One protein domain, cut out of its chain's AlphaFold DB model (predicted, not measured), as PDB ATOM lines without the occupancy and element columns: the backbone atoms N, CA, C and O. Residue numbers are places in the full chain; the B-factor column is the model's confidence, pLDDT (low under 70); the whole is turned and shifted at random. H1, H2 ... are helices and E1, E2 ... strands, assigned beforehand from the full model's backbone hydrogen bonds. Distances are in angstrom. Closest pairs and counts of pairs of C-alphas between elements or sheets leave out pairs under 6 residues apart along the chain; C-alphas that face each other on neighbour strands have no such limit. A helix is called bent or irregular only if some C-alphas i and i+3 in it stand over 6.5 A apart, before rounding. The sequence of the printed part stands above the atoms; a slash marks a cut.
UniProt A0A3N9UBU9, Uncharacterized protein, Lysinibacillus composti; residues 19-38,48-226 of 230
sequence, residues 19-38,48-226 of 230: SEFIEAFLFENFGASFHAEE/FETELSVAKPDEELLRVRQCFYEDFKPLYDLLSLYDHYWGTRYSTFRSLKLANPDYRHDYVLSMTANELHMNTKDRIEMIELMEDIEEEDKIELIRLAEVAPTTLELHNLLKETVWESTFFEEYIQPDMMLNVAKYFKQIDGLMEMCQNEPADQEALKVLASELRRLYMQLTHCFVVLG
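AT A GLANCE: This is residues 19 to 38 and 48 to 226 of the 230 residues of an uncharacterized protein of Lysinibacillus composti (UniProt A0A3N9UBU9). A long bent helix, H2, runs along most of the domain's length, and H9 crosses its arm H2b slantwise through the middle. H3 and H5 pack on H2b, with H4 beside H5; H6 and H8 pack on H9, H1 and H7 lie toward the other end, and the small ribbon E1 and E2 is farthest from the middle. The printed part has 199 residues with nine named helices and two named strands, in the order H1, E1, E2, H2 to H9; it is mostly helix, its one sheet antiparallel. It is only just compact, close to loose, with a radius of gyration of the C-alphas of 19.4 A, and spans 57 by 38 by 29 A.

HOW THE PARTS SIT: Start at the sheet, where E1, residues 32 to 36, and E2, residues 50 to 54, are antiparallel neighbours at 148 degrees; look for N 33 and O 53, 2.8 A apart and within hydrogen-bond range. H1, residues 19 to 29, touches residues 213 to 221 alone of H9, residues 201 to 224, at a shallow tilt of 18 degrees, closest at C-alphas Ser 19 and Leu 214, 5.5 A. H2, residues 59 to 99, was assigned as one helix by its hydrogen bonds but is bent: C-alphas 71 and 74 are 7.3 A apart, and arms H2a, residues 59 to 71, and H2b, residues 74 to 99, stand at 59 degrees, a steep tilt. H2a touches H7, residues 166 to 171, closest at C-alphas Phe 68 and Phe 167, 5.8 A. H2b touches H9 at a steep tilt of 59 degrees, with residues 76 to 83 and 211 to 219 alone, closest at C-alphas Leu 79 and Tyr 215, 5.8 A. Residues 81 to 92 alone of H2b touch H5, residues 135 to 147, closest at C-alphas Tyr 85 and Leu 144, 5.6 A. The helical hairpins are H2b with H3, residues 106 to 117; H5 with H4, residues 120 to 128; and H9 with H8, residues 174 to 194. H6, residues 151 to 164, touches H9 with residues 151 to 154 alone, closest at C-alphas Thr 151 and Ala 208, 7.3 A. Every O i to N i+4 pair is within hydrogen-bond range in H1, H2a, H2b, H4, H6, H7, H8 and H9; in H3 7 of 8 are, in H5 8 of 9.

IN THESE COORDINATES: Find C-alpha 19 at (8.825, -9.588, 28.602), where H1 begins. H2b runs 38.1 A to C-alpha 99 at (13.343, -5.314, 64.559). H8 is 30.6 A long, and H9 runs 34.7 A to C-alpha 224 at (23.196, -14.193, 26.681).

THE WHOLE: The two C-alphas farthest apart, of Glu 59 and Asp 102, are 59.2 A apart. Residues 39 to 47 are not printed, and C-alphas 38 and 48 are 9.8 A apart across the cut. Of the links printed whole, none is long. Mean pLDDT of the printed part is 82.0; it is under 70 in 33 residues, among them 48 to 55 and 100 to 110.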
ATOM      1  N   SER A  19       7.877  -8.485  28.466       69.88
ATOM      2  CA  SER A  19       8.825  -9.588  28.602       69.88
ATOM      3  C   SER A  19       8.624 -10.708  27.585       69.88
ATOM      4  O   SER A  19       9.602 -11.319  27.177       69.88
ATOM      5  N   GLU A  20       7.381 -10.984  27.182       71.12
ATOM      6  CA  GLU A  20       7.072 -12.052  26.219       71.12
ATOM      7  C   GLU A  20       7.636 -11.714  24.838       71.12
ATOM      8  O   GLU A  20       8.101 -12.598  24.121       71.12
ATOM      9  N   PHE A  21       7.664 -10.424  24.488       76.94
ATOM     10  CA  PHE A  21       8.304  -9.967  23.261       76.94
ATOM     11  C   PHE A  21       9.817 -10.166  23.347       76.94
ATOM     12  O   PHE A  21      10.394 -10.778  22.457       76.94
ATOM     13  N   ILE A  22      10.444  -9.737  24.451       75.56
ATOM     14  CA  ILE A  22      11.891  -9.897  24.659       75.56
ATOM     15  C   ILE A  22      12.321 -11.371  24.613       75.56
ATOM     16  O   ILE A  22      13.320 -11.694  23.970       75.56
ATOM     17  N   GLU A  23      11.573 -12.272  25.250       69.62
ATOM     18  CA  GLU A  23      11.873 -13.707  25.222       69.62
ATOM     19  C   GLU A  23      11.747 -14.299  23.817       69.62
ATOM     20  O   GLU A  23      12.650 -15.009  23.374       69.62
ATOM     21  N   ALA A  24      10.680 -13.981  23.081       68.94
ATOM     22  CA  ALA A  24      10.548 -14.411  21.691       68.94
ATOM     23  C   ALA A  24      11.729 -13.908  20.834       68.94
ATOM     24  O   ALA A  24      12.293 -14.670  20.046       68.94
ATOM     25  N   PHE A  25      12.187 -12.670  21.062       73.38
ATOM     26  CA  PHE A  25      13.342 -12.105  20.360       73.38
ATOM     27  C   PHE A  25      14.650 -12.842  20.666       73.38
ATOM     28  O   PHE A  25      15.440 -13.067  19.748       73.38
ATOM     29  N   LEU A  26      14.866 -13.260  21.918       69.44
ATOM     30  CA  LEU A  26      16.046 -14.030  22.323       69.44
ATOM     31  C   LEU A  26      16.182 -15.336  21.533       69.44
ATOM     32  O   LEU A  26      17.261 -15.634  21.012       69.44
ATOM     33  N   PHE A  27      15.100 -16.108  21.426       68.44
ATOM     34  CA  PHE A  27      15.138 -17.402  20.738       68.44
ATOM     35  C   PHE A  27      15.245 -17.254  19.225       68.44
ATOM     36  O   PHE A  27      15.999 -17.987  18.585       68.44
ATOM     37  N   GLU A  28      14.518 -16.301  18.649       72.75
ATOM     38  CA  GLU A  28      14.447 -16.160  17.196       72.75
ATOM     39  C   GLU A  28      15.681 -15.472  16.610       72.75
ATOM     40  O   GLU A  28      16.142 -15.857  15.535       72.75
ATOM     41  N   ASN A  29      16.249 -14.489  17.317       72.88
ATOM     42  CA  ASN A  29      17.238 -13.582  16.735       72.88
ATOM     43  C   ASN A  29      18.622 -13.670  17.376       72.88
ATOM     44  O   ASN A  29      19.589 -13.261  16.742       72.88
ATOM     45  N   PHE A  30      18.770 -14.183  18.608       71.31
ATOM     46  CA  PHE A  30      20.089 -14.239  19.272       71.31
ATOM     47  C   PHE A  30      20.756 -15.610  19.180       71.31
ATOM     48  O   PHE A  30      21.860 -15.793  19.702       71.31
ATOM     49  N   GLY A  31      20.144 -16.560  18.468       69.25
ATOM     50  CA  GLY A  31      20.671 -17.917  18.325       69.25
ATOM     51  C   GLY A  31      20.715 -18.665  19.658       69.25
ATOM     52  O   GLY A  31      21.567 -19.537  19.841       69.25
ATOM     53  N   ALA A  32      19.849 -18.282  20.597       72.50
ATOM     54  CA  ALA A  32      19.646 -18.980  21.851       72.50
ATOM     55  C   ALA A  32      18.662 -20.136  21.629       72.50
ATOM     56  O   ALA A  32      17.652 -19.991  20.946       72.50
ATOM     57  N   SER A  33      18.952 -21.299  22.199       66.38
ATOM     58  CA  SER A  33      18.063 -22.459  22.159       66.38
ATOM     59  C   SER A  33      18.158 -23.235  23.463       66.38
ATOM     60  O   SER A  33      19.228 -23.317  24.064       66.38
ATOM     61  N   PHE A  34      17.046 -23.814  23.909       61.97
ATOM     62  CA  PHE A  34      17.080 -24.762  25.016       61.97
ATOM     63  C   PHE A  34      17.404 -26.154  24.488       61.97
ATOM     64  O   PHE A  34      16.726 -26.668  23.593       61.97
ATOM     65  N   HIS A  35      18.418 -26.785  25.070       55.91
ATOM     66  CA  HIS A  35      18.628 -28.215  24.929       55.91
ATOM     67  C   HIS A  35      18.097 -28.893  26.190       55.91
ATOM     68  O   HIS A  35      18.588 -28.675  27.293       55.91
ATOM     69  N   ALA A  36      17.052 -29.700  26.023       46.88
ATOM     70  CA  ALA A  36      16.732 -30.717  27.008       46.88
ATOM     71  C   ALA A  36      17.663 -31.901  26.732       46.88
ATOM     72  O   ALA A  36      17.685 -32.397  25.602       46.88
ATOM     73  N   GLU A  37      18.434 -32.352  27.721       46.75
ATOM     74  CA  GLU A  37      19.137 -33.627  27.585       46.75
ATOM     75  C   GLU A  37      18.104 -34.738  27.312       46.75
ATOM     76  O   GLU A  37      17.167 -34.949  28.089       46.75
ATOM     77  N   GLU A  38      18.248 -35.449  26.187       41.53
ATOM     78  CA  GLU A  38      17.496 -36.681  25.943       41.53
ATOM     79  C   GLU A  38      17.927 -37.720  26.983       41.53
ATOM     80  O   GLU A  38      18.960 -38.380  26.854       41.53
ATOM     81  N   PHE A  48      14.468 -31.515  34.962       40.19
ATOM     82  CA  PHE A  48      15.082 -31.219  33.676       40.19
ATOM     83  C   PHE A  48      15.958 -29.980  33.869       40.19
ATOM     84  O   PHE A  48      15.438 -28.877  34.036       40.19
ATOM     85  N   GLU A  49      17.276 -30.153  33.888       43.44
ATOM     86  CA  GLU A  49      18.194 -29.038  33.684       43.44
ATOM     87  C   GLU A  49      18.132 -28.693  32.192       43.44
ATOM     88  O   GLU A  49      18.747 -29.338  31.351       43.44
ATOM     89  N   THR A  50      17.279 -27.732  31.830       51.72
ATOM     90  CA  THR A  50      17.316 -27.125  30.495       51.72
ATOM     91  C   THR A  50      18.585 -26.294  30.390       51.72
ATOM     92  O   THR A  50      18.687 -25.245  31.027       51.72
ATOM     93  N   GLU A  51      19.544 -26.754  29.591       56.75
ATOM     94  CA  GLU A  51      20.764 -26.004  29.317       56.75
ATOM     95  C   GLU A  51      20.497 -25.020  28.168       56.75
ATOM     96  O   GLU A  51      19.976 -25.387  27.107       56.75
ATOM     97  N   LEU A  52      20.809 -23.742  28.394       65.44
ATOM     98  CA  LEU A  52      20.729 -22.715  27.364       65.44
ATOM     99  C   LEU A  52      21.982 -22.797  26.489       65.44
ATOM    100  O   LEU A  52      23.086 -22.489  26.932       65.44
ATOM    101  N   SER A  53      21.800 -23.180  25.234       65.38
ATOM    102  CA  SER A  53      22.851 -23.190  24.226       65.38
ATOM    103  C   SER A  53      22.765 -21.928  23.385       65.38
ATOM    104  O   SER A  53      21.714 -21.607  22.827       65.38
ATOM    105  N   VAL A  54      23.881 -21.210  23.296       68.69
ATOM    106  CA  VAL A  54      24.003 -19.985  22.509       68.69
ATOM    107  C   VAL A  54      24.921 -20.267  21.329       68.69
ATOM    108  O   VAL A  54      26.091 -20.618  21.506       68.69
ATOM    109  N   ALA A  55      24.398 -20.115  20.113       69.06
ATOM    110  CA  ALA A  55      25.178 -20.302  18.901       69.06
ATOM    111  C   ALA A  55      26.410 -19.385  18.898       69.06
ATOM    112  O   ALA A  55      26.343 -18.213  19.290       69.06
ATOM    113  N   LYS A  56      27.544 -19.917  18.416       73.56
ATOM    114  CA  LYS A  56      28.720 -19.092  18.135       73.56
ATOM    115  C   LYS A  56      28.311 -18.045  17.095       73.56
ATOM    116  O   LYS A  56      27.862 -18.445  16.021       73.56
ATOM    117  N   PRO A  57      28.462 -16.746  17.386       75.19
ATOM    118  CA  PRO A  57      27.920 -15.728  16.511       75.19
ATOM    119  C   PRO A  57      28.758 -15.612  15.237       75.19
ATOM    120  O   PRO A  57      29.991 -15.557  15.287       75.19
ATOM    121  N   ASP A  58      28.075 -15.630  14.095       81.81
ATOM    122  CA  ASP A  58      28.619 -15.173  12.820       81.81
ATOM    123  C   ASP A  58      28.484 -13.642  12.708       81.81
ATOM    124  O   ASP A  58      28.028 -12.977  13.639       81.81
ATOM    125  N   GLU A  59      28.942 -13.054  11.598       83.94
ATOM    126  CA  GLU A  59      28.928 -11.593  11.416       83.94
ATOM    127  C   GLU A  59      27.512 -11.004  11.479       83.94
ATOM    128  O   GLU A  59      27.327  -9.903  12.000       83.94
ATOM    129  N   GLU A  60      26.515 -11.746  10.996       83.75
ATOM    130  CA  GLU A  60      25.120 -11.320  11.030       83.75
ATOM    131  C   GLU A  60      24.593 -11.330  12.465       83.75
ATOM    132  O   GLU A  60      24.068 -10.324  12.939       83.75
ATOM    133  N   LEU A  61      24.812 -12.428  13.193       81.12
ATOM    134  CA  LEU A  61      24.381 -12.547  14.579       81.12
ATOM    135  C   LEU A  61      25.067 -11.507  15.470       81.12
ATOM    136  O   LEU A  61      24.424 -10.937  16.346       81.12
ATOM    137  N   LEU A  62      26.346 -11.200  15.232       82.50
ATOM    138  CA  LEU A  62      27.037 -10.111  15.929       82.50
ATOM    139  C   LEU A  62      26.378  -8.752  15.670       82.50
ATOM    140  O   LEU A  62      26.214  -7.981  16.614       82.50
ATOM    141  N   ARG A  63      25.974  -8.459  14.425       84.25
ATOM    142  CA  ARG A  63      25.308  -7.190  14.087       84.25
ATOM    143  C   ARG A  63      23.966  -7.052  14.800       84.25
ATOM    144  O   ARG A  63      23.710  -6.017  15.405       84.25
ATOM    145  N   VAL A  64      23.145  -8.100  14.761       84.06
ATOM    146  CA  VAL A  64      21.827  -8.141  15.417       84.06
ATOM    147  C   VAL A  64      21.968  -7.906  16.923       84.06
ATOM    148  O   VAL A  64      21.288  -7.057  17.498       84.06
ATOM    149  N   ARG A  65      22.913  -8.612  17.552       84.56
ATOM    150  CA  ARG A  65      23.228  -8.486  18.980       84.56
ATOM    151  C   ARG A  65      23.709  -7.082  19.359       84.56
ATOM    152  O   ARG A  65      23.249  -6.537  20.358       84.56
ATOM    153  N   GLN A  66      24.605  -6.501  18.560       84.81
ATOM    154  CA  GLN A  66      25.124  -5.150  18.787       84.81
ATOM    155  C   GLN A  66      24.022  -4.094  18.648       84.81
ATOM    156  O   GLN A  66      23.919  -3.222  19.502       84.81
ATOM    157  N   CYS A  67      23.175  -4.207  17.622       87.81
ATOM    158  CA  CYS A  67      22.057  -3.290  17.403       87.81
ATOM    159  C   CYS A  67      21.082  -3.306  18.588       87.81
ATOM    160  O   CYS A  67      20.707  -2.253  19.093       87.81
ATOM    161  N   PHE A  68      20.722  -4.496  19.086       88.31
ATOM    162  CA  PHE A  68      19.879  -4.600  20.275       88.31
ATOM    163  C   PHE A  68      20.537  -3.981  21.508       88.31
ATOM    164  O   PHE A  68      19.882  -3.283  22.276       88.31
ATOM    165  N   TYR A  69      21.829  -4.242  21.724       88.62
ATOM    166  CA  TYR A  69      22.534  -3.666  22.861       88.62
ATOM    167  C   TYR A  69      22.540  -2.140  22.810       88.62
ATOM    168  O   TYR A  69      22.201  -1.506  23.803       88.62
ATOM    169  N   GLU A  70      22.896  -1.551  21.671       89.75
ATOM    170  CA  GLU A  70      22.954  -0.096  21.517       89.75
ATOM    171  C   GLU A  70      21.589   0.557  21.761       89.75
ATOM    172  O   GLU A  70      21.520   1.548  22.490       89.75
ATOM    173  N   ASP A  71      20.515  -0.047  21.247       90.44
ATOM    174  CA  ASP A  71      19.154   0.465  21.416       90.44
ATOM    175  C   ASP A  71      18.664   0.340  22.874       90.44
ATOM    176  O   ASP A  71      18.068   1.271  23.416       90.44
ATOM    177  N   PHE A  72      18.926  -0.790  23.547       90.31
ATOM    178  CA  PHE A  72      18.329  -1.096  24.856       90.31
ATOM    179  C   PHE A  72      19.230  -0.822  26.069       90.31
ATOM    180  O   PHE A  72      18.730  -0.805  27.199       90.31
ATOM    181  N   LYS A  73      20.538  -0.583  25.893       90.75
ATOM    182  CA  LYS A  73      21.452  -0.298  27.014       90.75
ATOM    183  C   LYS A  73      21.023   0.921  27.847       90.75
ATOM    184  O   LYS A  73      21.019   0.799  29.071       90.75
ATOM    185  N   PRO A  74      20.625   2.068  27.262       91.75
ATOM    186  CA  PRO A  74      20.229   3.228  28.065       91.75
ATOM    187  C   PRO A  74      19.042   2.929  28.989       91.75
ATOM    188  O   PRO A  74      19.031   3.334  30.152       91.75
ATOM    189  N   LEU A  75      18.061   2.170  28.490       92.94
ATOM    190  CA  LEU A  75      16.914   1.729  29.275       92.94
ATOM    191  C   LEU A  75      17.334   0.758  30.387       92.94
ATOM    192  O   LEU A  75      16.869   0.882  31.519       92.94
ATOM    193  N   TYR A  76      18.226  -0.184  30.080       91.94
ATOM    194  CA  TYR A  76      18.779  -1.116  31.059       91.94
ATOM    195  C   TYR A  76      19.496  -0.404  32.213       91.94
ATOM    196  O   TYR A  76      19.233  -0.717  33.374       91.94
ATOM    197  N   ASP A  77      20.356   0.573  31.914       91.88
ATOM    198  CA  ASP A  77      21.120   1.309  32.929       91.88
ATOM    199  C   ASP A  77      20.177   2.025  33.915       91.88
ATOM    200  O   ASP A  77      20.372   1.989  35.132       91.88
ATOM    201  N   LEU A  78      19.102   2.626  33.400       93.44
ATOM    202  CA  LEU A  78      18.093   3.309  34.212       93.44
ATOM    203  C   LEU A  78      17.207   2.339  35.003       93.44
ATOM    204  O   LEU A  78      16.898   2.599  36.167       93.44
ATOM    205  N   LEU A  79      16.835   1.206  34.405       92.12
ATOM    206  CA  LEU A  79      16.132   0.130  35.105       92.12
ATOM    207  C   LEU A  79      16.979  -0.464  36.238       92.12
ATOM    208  O   LEU A  79      16.428  -0.793  37.285       92.12
ATOM    209  N   SER A  80      18.300  -0.543  36.067       92.25
ATOM    210  CA  SER A  80      19.230  -0.990  37.107       92.25
ATOM    211  C   SER A  80      19.220  -0.049  38.315       92.25
ATOM    212  O   SER A  80      19.081  -0.497  39.452       92.25
ATOM    213  N   LEU A  81      19.260   1.271  38.088       93.12
ATOM    214  CA  LEU A  81      19.135   2.261  39.169       93.12
ATOM    215  C   LEU A  81      17.775   2.178  39.876       93.12
ATOM    216  O   LEU A  81      17.705   2.267  41.103       93.12
ATOM    217  N   TYR A  82      16.700   1.981  39.109       92.56
ATOM    218  CA  TYR A  82      15.350   1.810  39.640       92.56
ATOM    219  C   TYR A  82      15.229   0.555  40.518       92.56
ATOM    220  O   TYR A  82      14.733   0.641  41.644       92.56
ATOM    221  N   ASP A  83      15.711  -0.600  40.043       90.56
ATOM    222  CA  ASP A  83      15.693  -1.858  40.801       90.56
ATOM    223  C   ASP A  83      16.616  -1.785  42.027       90.56
ATOM    224  O   ASP A  83      16.247  -2.253  43.103       90.56
ATOM    225  N   HIS A  84      17.763  -1.104  41.923       92.62
ATOM    226  CA  HIS A  84      18.673  -0.907  43.048       92.62
ATOM    227  C   HIS A  84      18.065  -0.024  44.148       92.62
ATOM    228  O   HIS A  84      18.138  -0.385  45.329       92.62
ATOM    229  N   TYR A  85      17.392   1.078  43.789       92.75
ATOM    230  CA  TYR A  85      16.606   1.861  44.749       92.75
ATOM    231  C   TYR A  85      15.516   0.997  45.384       92.75
ATOM    232  O   TYR A  85      15.427   0.916  46.610       92.75
ATOM    233  N   TRP A  86      14.719   0.303  44.565       89.31
ATOM    234  CA  TRP A  86      13.634  -0.554  45.038       89.31
ATOM    235  C   TRP A  86      14.138  -1.617  46.024       89.31
ATOM    236  O   TRP A  86      13.565  -1.791  47.102       89.31
ATOM    237  N   GLY A  87      15.235  -2.302  45.691       87.06
ATOM    238  CA  GLY A  87      15.836  -3.361  46.495       87.06
ATOM    239  C   GLY A  87      16.399  -2.849  47.817       87.06
ATOM    240  O   GLY A  87      16.124  -3.434  48.868       87.06
ATOM    241  N   THR A  88      17.117  -1.725  47.784       90.25
ATOM    242  CA  THR A  88      17.662  -1.071  48.985       90.25
ATOM    243  C   THR A  88      16.534  -0.602  49.900       90.25
ATOM    244  O   THR A  88      16.539  -0.880  51.104       90.25
ATOM    245  N   ARG A  89      15.493   0.013  49.326       87.31
ATOM    246  CA  ARG A  89      14.302   0.464  50.050       87.31
ATOM    247  C   ARG A  89      13.564  -0.696  50.707       87.31
ATOM    248  O   ARG A  89      13.285  -0.658  51.906       87.31
ATOM    249  N   TYR A  90      13.304  -1.754  49.945       85.06
ATOM    250  CA  TYR A  90      12.652  -2.963  50.433       85.06
ATOM    251  C   TYR A  90      13.454  -3.636  51.556       85.06
ATOM    252  O   TYR A  90      12.882  -4.018  52.579       85.06
ATOM    253  N   SER A  91      14.775  -3.758  51.391       85.12
ATOM    254  CA  SER A  91      15.674  -4.334  52.398       85.12
ATOM    255  C   SER A  91      15.643  -3.535  53.703       85.12
ATOM    256  O   SER A  91      15.418  -4.116  54.766       85.12
ATOM    257  N   THR A  92      15.758  -2.207  53.612       84.81
ATOM    258  CA  THR A  92      15.712  -1.295  54.765       84.81
ATOM    259  C   THR A  92      14.417  -1.488  55.558       84.81
ATOM    260  O   THR A  92      14.443  -1.770  56.756       84.81
ATOM    261  N   PHE A  93      13.261  -1.456  54.888       79.62
ATOM    262  CA  PHE A  93      11.972  -1.679  55.550       79.62
ATOM    263  C   PHE A  93      11.806  -3.087  56.116       79.62
ATOM    264  O   PHE A  93      11.209  -3.272  57.180       79.62
ATOM    265  N   ARG A  94      12.318  -4.105  55.421       77.75
ATOM    266  CA  ARG A  94      12.290  -5.480  55.921       77.75
ATOM    267  C   ARG A  94      13.092  -5.606  57.216       77.75
ATOM    268  O   ARG A  94      12.618  -6.273  58.136       77.75
ATOM    269  N   SER A  95      14.256  -4.965  57.305       79.31
ATOM    270  CA  SER A  95      15.077  -4.926  58.519       79.31
ATOM    271  C   SER A  95      14.347  -4.232  59.671       79.31
ATOM    272  O   SER A  95      14.267  -4.802  60.760       79.31
ATOM    273  N   LEU A  96      13.699  -3.090  59.410       75.06
ATOM    274  CA  LEU A  96      12.846  -2.409  60.395       75.06
ATOM    275  C   LEU A  96      11.729  -3.319  60.922       75.06
ATOM    276  O   LEU A  96      11.523  -3.416  62.129       75.06
ATOM    277  N   LYS A  97      11.039  -4.047  60.034       73.00
ATOM    278  CA  LYS A  97      10.003  -5.012  60.433       73.00
ATOM    279  C   LYS A  97      10.561  -6.134  61.307       73.00
ATOM    280  O   LYS A  97       9.914  -6.551  62.263       73.00
ATOM    281  N   LEU A  98      11.725  -6.679  60.962       70.50
ATOM    282  CA  LEU A  98      12.339  -7.742  61.763       70.50
ATOM    283  C   LEU A  98      12.717  -7.242  63.163       70.50
ATOM    284  O   LEU A  98      12.606  -8.002  64.122       70.50
ATOM    285  N   ALA A  99      13.103  -5.971  63.281       71.50
ATOM    286  CA  ALA A  99      13.343  -5.314  64.559       71.50
ATOM    287  C   ALA A  99      12.044  -4.939  65.304       71.50
ATOM    288  O   ALA A  99      12.060  -4.841  66.531       71.50
ATOM    289  N   ASN A 100      10.922  -4.762  64.592       69.06
ATOM    290  CA  ASN A 100       9.661  -4.274  65.149       69.06
ATOM    291  C   ASN A 100       8.431  -5.077  64.646       69.06
ATOM    292  O   ASN A 100       7.924  -4.825  63.547       69.06
ATOM    293  N   PRO A 101       7.906  -6.042  65.435       64.88
ATOM    294  CA  PRO A 101       6.859  -6.984  65.006       64.88
ATOM    295  C   PRO A 101       5.527  -6.354  64.574       64.88
ATOM    296  O   PRO A 101       4.765  -6.993  63.846       64.88
ATOM    297  N   ASP A 102       5.248  -5.120  64.999       65.31
ATOM    298  CA  ASP A 102       4.010  -4.394  64.684       65.31
ATOM    299  C   ASP A 102       4.029  -3.723  63.291       65.31
ATOM    300  O   ASP A 102       3.029  -3.142  62.855       65.31
ATOM    301  N   TYR A 103       5.136  -3.829  62.549       61.03
ATOM    302  CA  TYR A 103       5.281  -3.246  61.215       61.03
ATOM    303  C   TYR A 103       4.538  -4.076  60.141       61.03
ATOM    304  O   TYR A 103       4.850  -5.247  59.888       61.03
ATOM    305  N   ARG A 104       3.527  -3.483  59.483       56.41
ATOM    306  CA  ARG A 104       2.664  -4.177  58.500       56.41
ATOM    307  C   ARG A 104       3.369  -4.376  57.148       56.41
ATOM    308  O   ARG A 104       3.819  -3.423  56.527       56.41
ATOM    309  N   HIS A 105       3.417  -5.622  56.671       49.28
ATOM    310  CA  HIS A 105       4.181  -6.050  55.484       49.28
ATOM    311  C   HIS A 105       3.603  -5.551  54.148       49.28
ATOM    312  O   HIS A 105       4.348  -5.152  53.258       49.28
ATOM    313  N   ASP A 106       2.277  -5.538  54.020       52.94
ATOM    314  CA  ASP A 106       1.552  -5.202  52.782       52.94
ATOM    315  C   ASP A 106       1.715  -3.714  52.402       52.94
ATOM    316  O   ASP A 106       1.472  -3.298  51.267       52.94
ATOM    317  N   TYR A 107       2.177  -2.921  53.373       60.75
ATOM    318  CA  TYR A 107       2.483  -1.507  53.237       60.75
ATOM    319  C   TYR A 107       3.813  -1.269  52.514       60.75
ATOM    320  O   TYR A 107       3.909  -0.323  51.750       60.75
ATOM    321  N   VAL A 108       4.817  -2.142  52.682       64.06
ATOM    322  CA  VAL A 108       6.182  -1.908  52.168       64.06
ATOM    323  C   VAL A 108       6.228  -1.948  50.643       64.06
ATOM    324  O   VAL A 108       6.726  -1.016  50.024       64.06
ATOM    325  N   LEU A 109       5.655  -2.988  50.029       63.97
ATOM    326  CA  LEU A 109       5.626  -3.121  48.566       63.97
ATOM    327  C   LEU A 109       4.854  -1.971  47.907       63.97
ATOM    328  O   LEU A 109       5.310  -1.406  46.915       63.97
ATOM    329  N   SER A 110       3.708  -1.612  48.487       68.75
ATOM    330  CA  SER A 110       2.851  -0.534  47.984       68.75
ATOM    331  C   SER A 110       3.513   0.838  48.171       68.75
ATOM    332  O   SER A 110       3.491   1.661  47.266       68.75
ATOM    333  N   MET A 111       4.178   1.065  49.307       72.00
ATOM    334  CA  MET A 111       4.897   2.302  49.614       72.00
ATOM    335  C   MET A 111       6.114   2.503  48.713       72.00
ATOM    336  O   MET A 111       6.279   3.594  48.190       72.00
ATOM    337  N   THR A 112       6.929   1.471  48.464       73.88
ATOM    338  CA  THR A 112       8.076   1.595  47.548       73.88
ATOM    339  C   THR A 112       7.626   1.862  46.110       73.88
ATOM    340  O   THR A 112       8.221   2.695  45.432       73.88
ATOM    341  N   ALA A 113       6.552   1.209  45.647       77.44
ATOM    342  CA  ALA A 113       5.969   1.497  44.333       77.44
ATOM    343  C   ALA A 113       5.400   2.927  44.254       77.44
ATOM    344  O   ALA A 113       5.572   3.604  43.244       77.44
ATOM    345  N   ASN A 114       4.767   3.399  45.331       81.44
ATOM    346  CA  ASN A 114       4.252   4.761  45.428       81.44
ATOM    347  C   ASN A 114       5.375   5.807  45.454       81.44
ATOM    348  O   ASN A 114       5.294   6.797  44.741       81.44
ATOM    349  N   GLU A 115       6.450   5.578  46.209       84.06
ATOM    350  CA  GLU A 115       7.614   6.467  46.221       84.06
ATOM    351  C   GLU A 115       8.224   6.597  44.825       84.06
ATOM    352  O   GLU A 115       8.476   7.708  44.383       84.06
ATOM    353  N   LEU A 116       8.391   5.495  44.090       85.88
ATOM    354  CA  LEU A 116       8.916   5.513  42.717       85.88
ATOM    355  C   LEU A 116       7.993   6.212  41.703       85.88
ATOM    356  O   LEU A 116       8.433   6.568  40.612       85.88
ATOM    357  N   HIS A 117       6.732   6.452  42.057       86.12
ATOM    358  CA  HIS A 117       5.829   7.299  41.282       86.12
ATOM    359  C   HIS A 117       5.959   8.793  41.631       86.12
ATOM    360  O   HIS A 117       5.648   9.652  40.808       86.12
ATOM    361  N   MET A 118       6.426   9.118  42.838       84.69
ATOM    362  CA  MET A 118       6.560  10.490  43.321       84.69
ATOM    363  C   MET A 118       7.773  11.196  42.707       84.69
ATOM    364  O   MET A 118       8.752  10.579  42.286       84.69
ATOM    365  N   ASN A 119       7.740  12.530  42.698       87.06
ATOM    366  CA  ASN A 119       8.903  13.311  42.290       87.06
ATOM    367  C   ASN A 119      10.059  13.160  43.302       87.06
ATOM    368  O   ASN A 119       9.869  12.801  44.465       87.06
ATOM    369  N   THR A 120      11.278  13.471  42.861       91.31
ATOM    370  CA  THR A 120      12.509  13.347  43.660       91.31
ATOM    371  C   THR A 120      12.453  14.060  45.008       91.31
ATOM    372  O   THR A 120      12.923  13.510  45.999       91.31
ATOM    373  N   LYS A 121      11.861  15.255  45.074       92.19
ATOM    374  CA  LYS A 121      11.825  16.033  46.314       92.19
ATOM    375  C   LYS A 121      11.005  15.318  47.387       92.19
ATOM    376  O   LYS A 121      11.480  15.165  48.507       92.19
ATOM    377  N   ASP A 122       9.807  14.862  47.032       90.25
ATOM    378  CA  ASP A 122       8.913  14.223  47.996       90.25
ATOM    379  C   ASP A 122       9.465  12.856  48.445       90.25
ATOM    380  O   ASP A 122       9.340  12.493  49.614       90.25
ATOM    381  N   ARG A 123      10.152  12.129  47.547       90.38
ATOM    382  CA  ARG A 123      10.887  10.895  47.892       90.38
ATOM    383  C   ARG A 123      11.948  11.147  48.967       90.38
ATOM    384  O   ARG A 123      12.000  10.421  49.957       90.38
ATOM    385  N   ILE A 124      12.776  12.176  48.780       92.81
ATOM    386  CA  ILE A 124      13.849  12.531  49.721       92.81
ATOM    387  C   ILE A 124      13.265  12.947  51.073       92.81
ATOM    388  O   ILE A 124      13.697  12.425  52.097       92.81
ATOM    389  N   GLU A 125      12.241  13.803  51.082       91.62
ATOM    390  CA  GLU A 125      11.581  14.246  52.319       91.62
ATOM    391  C   GLU A 125      11.031  13.054  53.122       91.62
ATOM    392  O   GLU A 125      11.208  12.977  54.339       91.62
ATOM    393  N   MET A 126      10.435  12.062  52.448       88.69
ATOM    394  CA  MET A 126       9.979  10.832  53.104       88.69
ATOM    395  C   MET A 126      11.118  10.032  53.742       88.69
ATOM    396  O   MET A 126      10.930   9.481  54.826       88.69
ATOM    397  N   ILE A 127      12.283   9.948  53.095       89.44
ATOM    398  CA  ILE A 127      13.456   9.236  53.623       89.44
ATOM    399  C   ILE A 127      14.047   9.983  54.828       89.44
ATOM    400  O   ILE A 127      14.375   9.364  55.842       89.44
ATOM    401  N   GLU A 128      14.148  11.312  54.755       89.38
ATOM    402  CA  GLU A 128      14.683  12.152  55.833       89.38
ATOM    403  C   GLU A 128      13.885  11.999  57.136       89.38
ATOM    404  O   GLU A 128      14.481  11.881  58.214       89.38
ATOM    405  N   LEU A 129      12.555  11.917  57.026       87.75
ATOM    406  CA  LEU A 129      11.615  11.769  58.143       87.75
ATOM    407  C   LEU A 129      11.642  10.389  58.823       87.75
ATOM    408  O   LEU A 129      10.966  10.193  59.832       87.75
ATOM    409  N   MET A 130      12.398   9.419  58.306       84.62
ATOM    410  CA  MET A 130      12.502   8.099  58.929       84.62
ATOM    411  C   MET A 130      13.472   8.122  60.106       84.62
ATOM    412  O   MET A 130      14.687   8.196  59.926       84.62
ATOM    413  N   GLU A 131      12.937   8.045  61.320       82.00
ATOM    414  CA  GLU A 131      13.731   8.101  62.557       82.00
ATOM    415  C   GLU A 131      14.388   6.757  62.918       82.00
ATOM    416  O   GLU A 131      15.413   6.740  63.593       82.00
ATOM    417  N   ASP A 132      13.830   5.641  62.441       82.62
ATOM    418  CA  ASP A 132      14.235   4.289  62.856       82.62
ATOM    419  C   ASP A 132      15.326   3.648  61.972       82.62
ATOM    420  O   ASP A 132      15.708   2.503  62.216       82.62
ATOM    421  N   ILE A 133      15.815   4.343  60.938       83.56
ATOM    422  CA  ILE A 133      16.851   3.828  60.022       83.56
ATOM    423  C   ILE A 133      18.244   4.321  60.401       83.56
ATOM    424  O   ILE A 133      18.406   5.433  60.903       83.56
ATOM    425  N   GLU A 134      19.256   3.496  60.130       86.94
ATOM    426  CA  GLU A 134      20.651   3.895  60.296       86.94
ATOM    427  C   GLU A 134      21.001   5.046  59.338       86.94
ATOM    428  O   GLU A 134      20.495   5.131  58.218       86.94
ATOM    429  N   GLU A 135      21.877   5.951  59.780       89.75
ATOM    430  CA  GLU A 135      22.246   7.139  58.997       89.75
ATOM    431  C   GLU A 135      22.934   6.772  57.671       89.75
ATOM    432  O   GLU A 135      22.731   7.442  56.662       89.75
ATOM    433  N   GLU A 136      23.717   5.689  57.647       90.75
ATOM    434  CA  GLU A 136      24.375   5.190  56.431       90.75
ATOM    435  C   GLU A 136      23.350   4.746  55.375       90.75
ATOM    436  O   GLU A 136      23.424   5.187  54.226       90.75
ATOM    437  N   ASP A 137      22.337   3.975  55.782       90.19
ATOM    438  CA  ASP A 137      21.231   3.565  54.910       90.19
ATOM    439  C   ASP A 137      20.435   4.778  54.413       90.19
ATOM    440  O   ASP A 137      20.018   4.827  53.255       90.19
ATOM    441  N   LYS A 138      20.239   5.787  55.271       91.19
ATOM    442  CA  LYS A 138      19.550   7.030  54.900       91.19
ATOM    443  C   LYS A 138      20.307   7.787  53.806       91.19
ATOM    444  O   LYS A 138      19.691   8.200  52.825       91.19
ATOM    445  N   ILE A 139      21.625   7.939  53.947       94.12
ATOM    446  CA  ILE A 139      22.482   8.599  52.949       94.12
ATOM    447  C   ILE A 139      22.413   7.860  51.610       94.12
ATOM    448  O   ILE A 139      22.237   8.497  50.569       94.12
ATOM    449  N   GLU A 140      22.518   6.531  51.628       94.38
ATOM    450  CA  GLU A 140      22.460   5.729  50.405       94.38
ATOM    451  C   GLU A 140      21.086   5.819  49.730       94.38
ATOM    452  O   GLU A 140      20.998   6.049  48.525       94.38
ATOM    453  N   LEU A 141      19.999   5.726  50.499       92.88
ATOM    454  CA  LEU A 141      18.643   5.870  49.970       92.88
ATOM    455  C   LEU A 141      18.399   7.245  49.343       92.88
ATOM    456  O   LEU A 141      17.764   7.311  48.292       92.88
ATOM    457  N   ILE A 142      18.905   8.326  49.944       94.69
ATOM    458  CA  ILE A 142      18.810   9.676  49.367       94.69
ATOM    459  C   ILE A 142      19.594   9.742  48.054       94.69
ATOM    460  O   ILE A 142      19.039  10.161  47.039       94.69
ATOM    461  N   ARG A 143      20.844   9.256  48.039       96.19
ATOM    462  CA  ARG A 143      21.677   9.209  46.827       96.19
ATOM    463  C   ARG A 143      20.978   8.460  45.692       96.19
ATOM    464  O   ARG A 143      21.014   8.900  44.546       96.19
ATOM    465  N   LEU A 144      20.340   7.330  46.000       95.19
ATOM    466  CA  LEU A 144      19.586   6.550  45.022       95.19
ATOM    467  C   LEU A 144      18.284   7.244  44.603       95.19
ATOM    468  O   LEU A 144      17.967   7.239  43.419       95.19
ATOM    469  N   ALA A 145      17.556   7.883  45.522       93.44
ATOM    470  CA  ALA A 145      16.337   8.631  45.206       93.44
ATOM    471  C   ALA A 145      16.592   9.806  44.248       93.44
ATOM    472  O   ALA A 145      15.722  10.140  43.444       93.44
ATOM    473  N   GLU A 146      17.774  10.425  44.317       94.62
ATOM    474  CA  GLU A 146      18.176  11.519  43.427       94.62
ATOM    475  C   GLU A 146      18.349  11.078  41.970       94.62
ATOM    476  O   GLU A 146      18.067  11.861  41.062       94.62
ATOM    477  N   VAL A 147      18.812   9.845  41.746       94.00
ATOM    478  CA  VAL A 147      19.199   9.350  40.413       94.00
ATOM    479  C   VAL A 147      18.240   8.312  39.840       94.00
ATOM    480  O   VAL A 147      18.206   8.128  38.625       94.00
ATOM    481  N   ALA A 148      17.467   7.624  40.683       93.62
ATOM    482  CA  ALA A 148      16.510   6.630  40.229       93.62
ATOM    483  C   ALA A 148      15.353   7.323  39.488       93.62
ATOM    484  O   ALA A 148      14.715   8.227  40.055       93.62
ATOM    485  N   PRO A 149      15.047   6.898  38.251       93.44
ATOM    486  CA  PRO A 149      13.939   7.460  37.493       93.44
ATOM    487  C   PRO A 149      12.606   7.127  38.165       93.44
ATOM    488  O   PRO A 149      12.486   6.182  38.946       93.44
ATOM    489  N   THR A 150      11.583   7.902  37.844       91.75
ATOM    490  CA  THR A 150      10.206   7.569  38.191       91.75
ATOM    491  C   THR A 150       9.670   6.457  37.291       91.75
ATOM    492  O   THR A 150      10.133   6.249  36.166       91.75
ATOM    493  N   THR A 151       8.622   5.773  37.751       90.56
ATOM    494  CA  THR A 151       7.883   4.782  36.948       90.56
ATOM    495  C   THR A 151       7.422   5.373  35.609       90.56
ATOM    496  O   THR A 151       7.474   4.704  34.578       90.56
ATOM    497  N   LEU A 152       6.987   6.641  35.608       89.81
ATOM    498  CA  LEU A 152       6.521   7.342  34.410       89.81
ATOM    499  C   LEU A 152       7.660   7.634  33.427       89.81
ATOM    500  O   LEU A 152       7.494   7.432  32.226       89.81
ATOM    501  N   GLU A 153       8.808   8.092  33.925       92.00
ATOM    502  CA  GLU A 153       9.991   8.343  33.094       92.00
ATOM    503  C   GLU A 153      10.476   7.059  32.416       92.00
ATOM    504  O   GLU A 153      10.713   7.069  31.211       92.00
ATOM    505  N   LEU A 154      10.536   5.939  33.148       93.19
ATOM    506  CA  LEU A 154      10.913   4.642  32.576       93.19
ATOM    507  C   LEU A 154       9.938   4.148  31.511       93.19
ATOM    508  O   LEU A 154      10.367   3.617  30.493       93.19
ATOM    509  N   HIS A 155       8.633   4.313  31.731       91.81
ATOM    510  CA  HIS A 155       7.627   3.933  30.738       91.81
ATOM    511  C   HIS A 155       7.748   4.754  29.456       91.81
ATOM    512  O   HIS A 155       7.752   4.193  28.361       91.81
ATOM    513  N   ASN A 156       7.876   6.077  29.587       92.00
ATOM    514  CA  ASN A 156       8.041   6.960  28.435       92.00
ATOM    515  C   ASN A 156       9.318   6.625  27.665       92.00
ATOM    516  O   ASN A 156       9.266   6.515  26.443       92.00
ATOM    517  N   LEU A 157      10.425   6.388  28.376       93.19
ATOM    518  CA  LEU A 157      11.677   5.985  27.756       93.19
ATOM    519  C   LEU A 157      11.558   4.627  27.065       93.19
ATOM    520  O   LEU A 157      11.970   4.506  25.924       93.19
ATOM    521  N   LEU A 158      10.962   3.614  27.703       92.69
ATOM    522  CA  LEU A 158      10.731   2.314  27.067       92.69
ATOM    523  C   LEU A 158       9.933   2.475  25.767       92.69
ATOM    524  O   LEU A 158      10.257   1.857  24.757       92.69
ATOM    525  N   LYS A 159       8.891   3.309  25.785       93.12
ATOM    526  CA  LYS A 159       8.066   3.591  24.610       93.12
ATOM    527  C   LYS A 159       8.880   4.258  23.501       93.12
ATOM    528  O   LYS A 159       8.782   3.833  22.357       93.12
ATOM    529  N   GLU A 160       9.686   5.259  23.838       93.50
ATOM    530  CA  GLU A 160      10.596   5.939  22.909       93.50
ATOM    531  C   GLU A 160      11.636   4.968  22.336       93.50
ATOM    532  O   GLU A 160      11.688   4.791  21.123       93.50
ATOM    533  N   THR A 161      12.358   4.242  23.196       92.12
ATOM    534  CA  THR A 161      13.336   3.216  22.812       92.12
ATOM    535  C   THR A 161      12.738   2.227  21.823       92.12
ATOM    536  O   THR A 161      13.354   1.936  20.811       92.12
ATOM    537  N   VAL A 162      11.530   1.722  22.071       91.25
ATOM    538  CA  VAL A 162      10.909   0.730  21.186       91.25
ATOM    539  C   VAL A 162      10.511   1.316  19.836       91.25
ATOM    540  O   VAL A 162      10.726   0.671  18.814       91.25
ATOM    541  N   TRP A 163       9.929   2.516  19.804       90.88
ATOM    542  CA  TRP A 163       9.460   3.106  18.547       90.88
ATOM    543  C   TRP A 163      10.564   3.747  17.707       90.88
ATOM    544  O   TRP A 163      10.367   3.921  16.506       90.88
ATOM    545  N   GLU A 164      11.701   4.078  18.316       91.75
ATOM    546  CA  GLU A 164      12.879   4.624  17.632       91.75
ATOM    547  C   GLU A 164      13.982   3.580  17.396       91.75
ATOM    548  O   GLU A 164      14.963   3.862  16.708       91.75
ATOM    549  N   SER A 165      13.828   2.367  17.936       89.62
ATOM    550  CA  SER A 165      14.807   1.290  17.801       89.62
ATOM    551  C   SER A 165      14.908   0.809  16.355       89.62
ATOM    552  O   SER A 165      13.939   0.328  15.759       89.62
ATOM    553  N   THR A 166      16.131   0.858  15.821       85.50
ATOM    554  CA  THR A 166      16.453   0.266  14.514       85.50
ATOM    555  C   THR A 166      16.263  -1.245  14.569       85.50
ATOM    556  O   THR A 166      15.738  -1.844  13.631       85.50
ATOM    557  N   PHE A 167      16.604  -1.866  15.703       84.12
ATOM    558  CA  PHE A 167      16.339  -3.282  15.922       84.12
ATOM    559  C   PHE A 167      14.839  -3.600  15.803       84.12
ATOM    560  O   PHE A 167      14.453  -4.581  15.162       84.12
ATOM    561  N   PHE A 168      13.987  -2.759  16.394       84.62
ATOM    562  CA  PHE A 168      12.545  -2.958  16.370       84.62
ATOM    563  C   PHE A 168      11.960  -2.802  14.957       84.62
ATOM    564  O   PHE A 168      11.049  -3.534  14.576       84.62
ATOM    565  N   GLU A 169      12.499  -1.884  14.156       84.88
ATOM    566  CA  GLU A 169      12.098  -1.697  12.758       84.88
ATOM    567  C   GLU A 169      12.538  -2.861  11.852       84.88
ATOM    568  O   GLU A 169      11.771  -3.300  10.993       84.88
ATOM    569  N   GLU A 170      13.759  -3.371  12.029       84.75
ATOM    570  CA  GLU A 170      14.362  -4.341  11.105       84.75
ATOM    571  C   GLU A 170      13.957  -5.798  11.370       84.75
ATOM    572  O   GLU A 170      13.802  -6.571  10.419       84.75
ATOM    573  N   TYR A 171      13.805  -6.195  12.639       82.75
ATOM    574  CA  TYR A 171      13.734  -7.616  13.015       82.75
ATOM    575  C   TYR A 171      12.362  -8.060  13.542       82.75
ATOM    576  O   TYR A 171      12.138  -9.257  13.730       82.75
ATOM    577  N   ILE A 172      11.423  -7.135  13.760       80.25
ATOM    578  CA  ILE A 172      10.148  -7.451  14.417       80.25
ATOM    579  C   ILE A 172       9.029  -7.677  13.413       80.25
ATOM    580  O   ILE A 172       8.783  -6.883  12.506       80.25
ATOM    581  N   GLN A 173       8.306  -8.781  13.605       83.31
ATOM    582  CA  GLN A 173       7.170  -9.119  12.762       83.31
ATOM    583  C   GLN A 173       5.980  -8.172  13.021       83.31
ATOM    584  O   GLN A 173       5.727  -7.784  14.167       83.31
ATOM    585  N   PRO A 174       5.192  -7.813  11.988       85.38
ATOM    586  CA  PRO A 174       4.094  -6.851  12.131       85.38
ATOM    587  C   PRO A 174       3.025  -7.220  13.174       85.38
ATOM    588  O   PRO A 174       2.411  -6.342  13.779       85.38
ATOM    589  N   ASP A 175       2.768  -8.508  13.386       84.38
ATOM    590  CA  ASP A 175       1.835  -9.002  14.401       84.38
ATOM    591  C   ASP A 175       2.360  -8.795  15.830       84.38
ATOM    592  O   ASP A 175       1.593  -8.399  16.710       84.38
ATOM    593  N   MET A 176       3.667  -8.956  16.052       83.50
ATOM    594  CA  MET A 176       4.312  -8.606  17.321       83.50
ATOM    595  C   MET A 176       4.252  -7.097  17.580       83.50
ATOM    596  O   MET A 176       3.928  -6.689  18.696       83.50
ATOM    597  N   MET A 177       4.447  -6.261  16.552       85.12
ATOM    598  CA  MET A 177       4.306  -4.802  16.682       85.12
ATOM    599  C   MET A 177       2.899  -4.397  17.153       85.12
ATOM    600  O   MET A 177       2.752  -3.498  17.983       85.12
ATOM    601  N   LEU A 178       1.850  -5.073  16.662       86.81
ATOM    602  CA  LEU A 178       0.474  -4.830  17.107       86.81
ATOM    603  C   LEU A 178       0.274  -5.181  18.585       86.81
ATOM    604  O   LEU A 178      -0.441  -4.464  19.286       86.81
ATOM    605  N   ASN A 179       0.886  -6.262  19.066       86.00
ATOM    606  CA  ASN A 179       0.795  -6.655  20.472       86.00
ATOM    607  C   ASN A 179       1.568  -5.688  21.379       86.00
ATOM    608  O   ASN A 179       1.035  -5.267  22.401       86.00
ATOM    609  N   VAL A 180       2.749  -5.233  20.958       88.69
ATOM    610  CA  VAL A 180       3.508  -4.182  21.655       88.69
ATOM    611  C   VAL A 180       2.707  -2.876  21.737       88.69
ATOM    612  O   VAL A 180       2.633  -2.248  22.793       88.69
ATOM    613  N   ALA A 181       2.021  -2.488  20.658       89.38
ATOM    614  CA  ALA A 181       1.146  -1.316  20.670       89.38
ATOM    615  C   ALA A 181      -0.034  -1.466  21.652       89.38
ATOM    616  O   ALA A 181      -0.402  -0.501  22.326       89.38
ATOM    617  N   LYS A 182      -0.624  -2.666  21.760       88.62
ATOM    618  CA  LYS A 182      -1.669  -2.956  22.758       88.62
ATOM    619  C   LYS A 182      -1.126  -2.891  24.181       88.62
ATOM    620  O   LYS A 182      -1.764  -2.245  25.009       88.62
ATOM    621  N   TYR A 183       0.043  -3.480  24.436       90.56
ATOM    622  CA  TYR A 183       0.732  -3.392  25.723       90.56
ATOM    623  C   TYR A 183       0.885  -1.930  26.151       90.56
ATOM    624  O   TYR A 183       0.368  -1.541  27.196       90.56
ATOM    625  N   PHE A 184       1.482  -1.079  25.306       92.62
ATOM    626  CA  PHE A 184       1.671   0.331  25.656       92.62
ATOM    627  C   PHE A 184       0.352   1.057  25.908       92.62
ATOM    628  O   PHE A 184       0.280   1.861  26.829       92.62
ATOM    629  N   LYS A 185      -0.707   0.740  25.156       91.62
ATOM    630  CA  LYS A 185      -2.038   1.306  25.400       91.62
ATOM    631  C   LYS A 185      -2.602   0.902  26.769       91.62
ATOM    632  O   LYS A 185      -3.234   1.728  27.423       91.62
ATOM    633  N   GLN A 186      -2.407  -0.346  27.200       90.31
ATOM    634  CA  GLN A 186      -2.839  -0.798  28.528       90.31
ATOM    635  C   GLN A 186      -2.028  -0.122  29.637       90.31
ATOM    636  O   GLN A 186      -2.611   0.372  30.601       90.31
ATOM    637  N   ILE A 187      -0.704  -0.032  29.476       92.44
ATOM    638  CA  ILE A 187       0.167   0.644  30.442       92.44
ATOM    639  C   ILE A 187      -0.136   2.146  30.525       92.44
ATOM    640  O   ILE A 187      -0.198   2.680  31.628       92.44
ATOM    641  N   ASP A 188      -0.398   2.817  29.397       92.69
ATOM    642  CA  ASP A 188      -0.843   4.219  29.376       92.69
ATOM    643  C   ASP A 188      -2.123   4.390  30.223       92.69
ATOM    644  O   ASP A 188      -2.204   5.298  31.048       92.69
ATOM    645  N   GLY A 189      -3.089   3.469  30.099       91.44
ATOM    646  CA  GLY A 189      -4.299   3.465  30.928       91.44
ATOM    647  C   GLY A 189      -4.011   3.297  32.425       91.44
ATOM    648  O   GLY A 189      -4.577   4.017  33.245       91.44
ATOM    649  N   LEU A 190      -3.091   2.403  32.803       91.38
ATOM    650  CA  LEU A 190      -2.663   2.247  34.200       91.38
ATOM    651  C   LEU A 190      -1.940   3.493  34.732       91.38
ATOM    652  O   LEU A 190      -2.112   3.853  35.897       91.38
ATOM    653  N   MET A 191      -1.165   4.181  33.891       91.25
ATOM    654  CA  MET A 191      -0.512   5.440  34.250       91.25
ATOM    655  C   MET A 191      -1.526   6.551  34.524       91.25
ATOM    656  O   MET A 191      -1.390   7.257  35.523       91.25
ATOM    657  N   GLU A 192      -2.568   6.675  33.697       90.62
ATOM    658  CA  GLU A 192      -3.668   7.621  33.932       90.62
ATOM    659  C   GLU A 192      -4.367   7.356  35.275       90.62
ATOM    660  O   GLU A 192      -4.698   8.292  36.004       90.62
ATOM    661  N   MET A 193      -4.540   6.085  35.657       89.25
ATOM    662  CA  MET A 193      -5.113   5.723  36.959       89.25
ATOM    663  C   MET A 193      -4.224   6.161  38.132       89.25
ATOM    664  O   MET A 193      -4.746   6.624  39.151       89.25
ATOM    665  N   CYS A 194      -2.899   6.063  37.984       87.44
ATOM    666  CA  CYS A 194      -1.931   6.482  39.002       87.44
ATOM    667  C   CYS A 194      -1.862   8.004  39.184       87.44
ATOM    668  O   CYS A 194      -1.537   8.459  40.272       87.44
ATOM    669  N   GLN A 195      -2.204   8.791  38.158       84.31
ATOM    670  CA  GLN A 195      -2.199  10.258  38.231       84.31
ATOM    671  C   GLN A 195      -3.350  10.847  39.069       84.31
ATOM    672  O   GLN A 195      -3.376  12.054  39.311       84.31
ATOM    673  N   ASN A 196      -4.314  10.030  39.506       82.00
ATOM    674  CA  ASN A 196      -5.377  10.475  40.407       82.00
ATOM    675  C   ASN A 196      -4.850  10.706  41.831       82.00
ATOM    676  O   ASN A 196      -3.880  10.088  42.256       82.00
ATOM    677  N   GLU A 197      -5.541  11.542  42.610       79.81
ATOM    678  CA  GLU A 197      -5.276  11.701  44.044       79.81
ATOM    679  C   GLU A 197      -6.436  11.108  44.873       79.81
ATOM    680  O   GLU A 197      -7.550  11.642  44.825       79.81
ATOM    681  N   PRO A 198      -6.215  10.028  45.656       78.00
ATOM    682  CA  PRO A 198      -4.967   9.266  45.804       78.00
ATOM    683  C   PRO A 198      -4.681   8.339  44.608       78.00
ATOM    684  O   PRO A 198      -5.613   7.846  43.970       78.00
ATOM    685  N   ALA A 199      -3.397   8.060  44.363       82.25
ATOM    686  CA  ALA A 199      -2.957   7.179  43.282       82.25
ATOM    687  C   ALA A 199      -3.495   5.751  43.463       82.25
ATOM    688  O   ALA A 199      -3.483   5.206  44.578       82.25
ATOM    689  N   ASP A 200      -3.931   5.131  42.364       88.06
ATOM    690  CA  ASP A 200      -4.416   3.749  42.365       88.06
ATOM    691  C   ASP A 200      -3.280   2.769  42.709       88.06
ATOM    692  O   ASP A 200      -2.322   2.578  41.959       88.06
ATOM    693  N   GLN A 201      -3.394   2.139  43.879       83.25
ATOM    694  CA  GLN A 201      -2.353   1.267  44.422       83.25
ATOM    695  C   GLN A 201      -2.222  -0.061  43.670       83.25
ATOM    696  O   GLN A 201      -1.135  -0.636  43.654       83.25
ATOM    697  N   GLU A 202      -3.296  -0.571  43.065       85.81
ATOM    698  CA  GLU A 202      -3.212  -1.804  42.278       85.81
ATOM    699  C   GLU A 202      -2.584  -1.529  40.913       85.81
ATOM    700  O   GLU A 202      -1.731  -2.300  40.473       85.81
ATOM    701  N   ALA A 203      -2.889  -0.383  40.297       87.88
ATOM    702  CA  ALA A 203      -2.197   0.057  39.089       87.88
ATOM    703  C   ALA A 203      -0.683   0.207  39.329       87.88
ATOM    704  O   ALA A 203       0.115  -0.351  38.574       87.88
ATOM    705  N   LEU A 204      -0.275   0.859  40.425       84.44
ATOM    706  CA  LEU A 204       1.142   1.002  40.790       84.44
ATOM    707  C   LEU A 204       1.854  -0.346  40.976       84.44
ATOM    708  O   LEU A 204       3.002  -0.498  40.554       84.44
ATOM    709  N   LYS A 205       1.187  -1.341  41.572       82.06
ATOM    710  CA  LYS A 205       1.751  -2.692  41.731       82.06
ATOM    711  C   LYS A 205       1.967  -3.385  40.391       82.06
ATOM    712  O   LYS A 205       3.020  -3.993  40.201       82.06
ATOM    713  N   VAL A 206       0.997  -3.296  39.480       86.44
ATOM    714  CA  VAL A 206       1.119  -3.875  38.133       86.44
ATOM    715  C   VAL A 206       2.278  -3.220  37.386       86.44
ATOM    716  O   VAL A 206       3.159  -3.925  36.900       86.44
ATOM    717  N   LEU A 207       2.344  -1.886  37.383       87.31
ATOM    718  CA  LEU A 207       3.420  -1.133  36.733       87.31
ATOM    719  C   LEU A 207       4.805  -1.498  37.286       87.31
ATOM    720  O   LEU A 207       5.724  -1.793  36.521       87.31
ATOM    721  N   ALA A 208       4.957  -1.529  38.613       82.38
ATOM    722  CA  ALA A 208       6.220  -1.899  39.248       82.38
ATOM    723  C   ALA A 208       6.629  -3.347  38.924       82.38
ATOM    724  O   ALA A 208       7.808  -3.622  38.700       82.38
ATOM    725  N   SER A 209       5.662  -4.271  38.877       83.25
ATOM    726  CA  SER A 209       5.901  -5.665  38.493       83.25
ATOM    727  C   SER A 209       6.381  -5.788  37.045       83.25
ATOM    728  O   SER A 209       7.329  -6.532  36.787       83.25
ATOM    729  N   GLU A 210       5.770  -5.061  36.106       86.44
ATOM    730  CA  GLU A 210       6.172  -5.092  34.695       86.44
ATOM    731  C   GLU A 210       7.577  -4.532  34.477       86.44
ATOM    732  O   GLU A 210       8.387  -5.176  33.813       86.44
ATOM    733  N   LEU A 211       7.911  -3.389  35.086       86.25
ATOM    734  CA  LEU A 211       9.252  -2.802  34.971       86.25
ATOM    735  C   LEU A 211      10.330  -3.723  35.544       86.25
ATOM    736  O   LEU A 211      11.390  -3.899  34.944       86.25
ATOM    737  N   ARG A 212      10.052  -4.372  36.678       83.31
ATOM    738  CA  ARG A 212      10.986  -5.336  37.264       83.31
ATOM    739  C   ARG A 212      11.155  -6.573  36.387       83.31
ATOM    740  O   ARG A 212      12.268  -7.067  36.223       83.31
ATOM    741  N   ARG A 213      10.064  -7.080  35.805       83.94
ATOM    742  CA  ARG A 213      10.124  -8.206  34.864       83.94
ATOM    743  C   ARG A 213      10.946  -7.842  33.632       83.94
ATOM    744  O   ARG A 213      11.803  -8.621  33.232       83.94
ATOM    745  N   LEU A 214      10.725  -6.652  33.081       86.06
ATOM    746  CA  LEU A 214      11.505  -6.108  31.977       86.06
ATOM    747  C   LEU A 214      13.000  -6.034  32.313       86.06
ATOM    748  O   LEU A 214      13.816  -6.526  31.537       86.06
ATOM    749  N   TYR A 215      13.358  -5.485  33.478       87.31
ATOM    750  CA  TYR A 215      14.749  -5.416  33.930       87.31
ATOM    751  C   TYR A 215      15.411  -6.799  33.993       87.31
ATOM    752  O   TYR A 215      16.500  -6.989  33.445       87.31
ATOM    753  N   MET A 216      14.741  -7.787  34.598       82.75
ATOM    754  CA  MET A 216      15.259  -9.158  34.667       82.75
ATOM    755  C   MET A 216      15.487  -9.750  33.272       82.75
ATOM    756  O   MET A 216      16.525 -10.363  33.033       82.75
ATOM    757  N   GLN A 217      14.564  -9.528  32.332       83.69
ATOM    758  CA  GLN A 217      14.722 -10.061  30.978       83.69
ATOM    759  C   GLN A 217      15.810  -9.359  30.177       83.69
ATOM    760  O   GLN A 217      16.587 -10.034  29.513       83.69
ATOM    761  N   LEU A 218      15.935  -8.035  30.271       85.81
ATOM    762  CA  LEU A 218      17.046  -7.320  29.638       85.81
ATOM    763  C   LEU A 218      18.396  -7.764  30.208       85.81
ATOM    764  O   LEU A 218      19.341  -7.964  29.449       85.81
ATOM    765  N   THR A 219      18.465  -8.000  31.522       84.94
ATOM    766  CA  THR A 219      19.648  -8.585  32.168       84.94
ATOM    767  C   THR A 219      19.981  -9.940  31.546       84.94
ATOM    768  O   THR A 219      21.114 -10.159  31.122       84.94
ATOM    769  N   HIS A 220      18.999 -10.840  31.432       78.62
ATOM    770  CA  HIS A 220      19.200 -12.139  30.788       78.62
ATOM    771  C   HIS A 220      19.646 -11.997  29.334       78.62
ATOM    772  O   HIS A 220      20.589 -12.677  28.935       78.62
ATOM    773  N   CYS A 221      19.036 -11.093  28.563       80.12
ATOM    774  CA  CYS A 221      19.465 -10.812  27.200       80.12
ATOM    775  C   CYS A 221      20.941 -10.451  27.162       80.12
ATOM    776  O   CYS A 221      21.702 -11.078  26.440       80.12
ATOM    777  N   PHE A 222      21.365  -9.481  27.966       80.44
ATOM    778  CA  PHE A 222      22.737  -8.987  27.949       80.44
ATOM    779  C   PHE A 222      23.759 -10.027  28.413       80.44
ATOM    780  O   PHE A 222      24.830 -10.133  27.810       80.44
ATOM    781  N   VAL A 223      23.401 -10.876  29.379       75.75
ATOM    782  CA  VAL A 223      24.208 -12.048  29.743       75.75
ATOM    783  C   VAL A 223      24.324 -13.020  28.563       75.75
ATOM    784  O   VAL A 223      25.424 -13.463  28.235       75.75
ATOM    785  N   VAL A 224      23.219 -13.318  27.871       69.81
ATOM    786  CA  VAL A 224      23.196 -14.193  26.681       69.81
ATOM    787  C   VAL A 224      23.987 -13.602  25.510       69.81
ATOM    788  O   VAL A 224      24.609 -14.341  24.744       69.81
ATOM    789  N   LEU A 225      24.033 -12.273  25.391       70.00
ATOM    790  CA  LEU A 225      24.885 -11.572  24.430       70.00
ATOM    791  C   LEU A 225      26.385 -11.761  24.712       70.00
ATOM    792  O   LEU A 225      27.199 -11.475  23.832       70.00
ATOM    793  N   GLY A 226      26.755 -12.290  25.883       61.75
ATOM    794  CA  GLY A 226      28.140 -12.437  26.322       61.75
ATOM    795  C   GLY A 226      28.748 -11.118  26.786       61.75
ATOM    796  O   GLY A 226      29.965 -10.957  26.722       61.75
TER     797      GLY A 226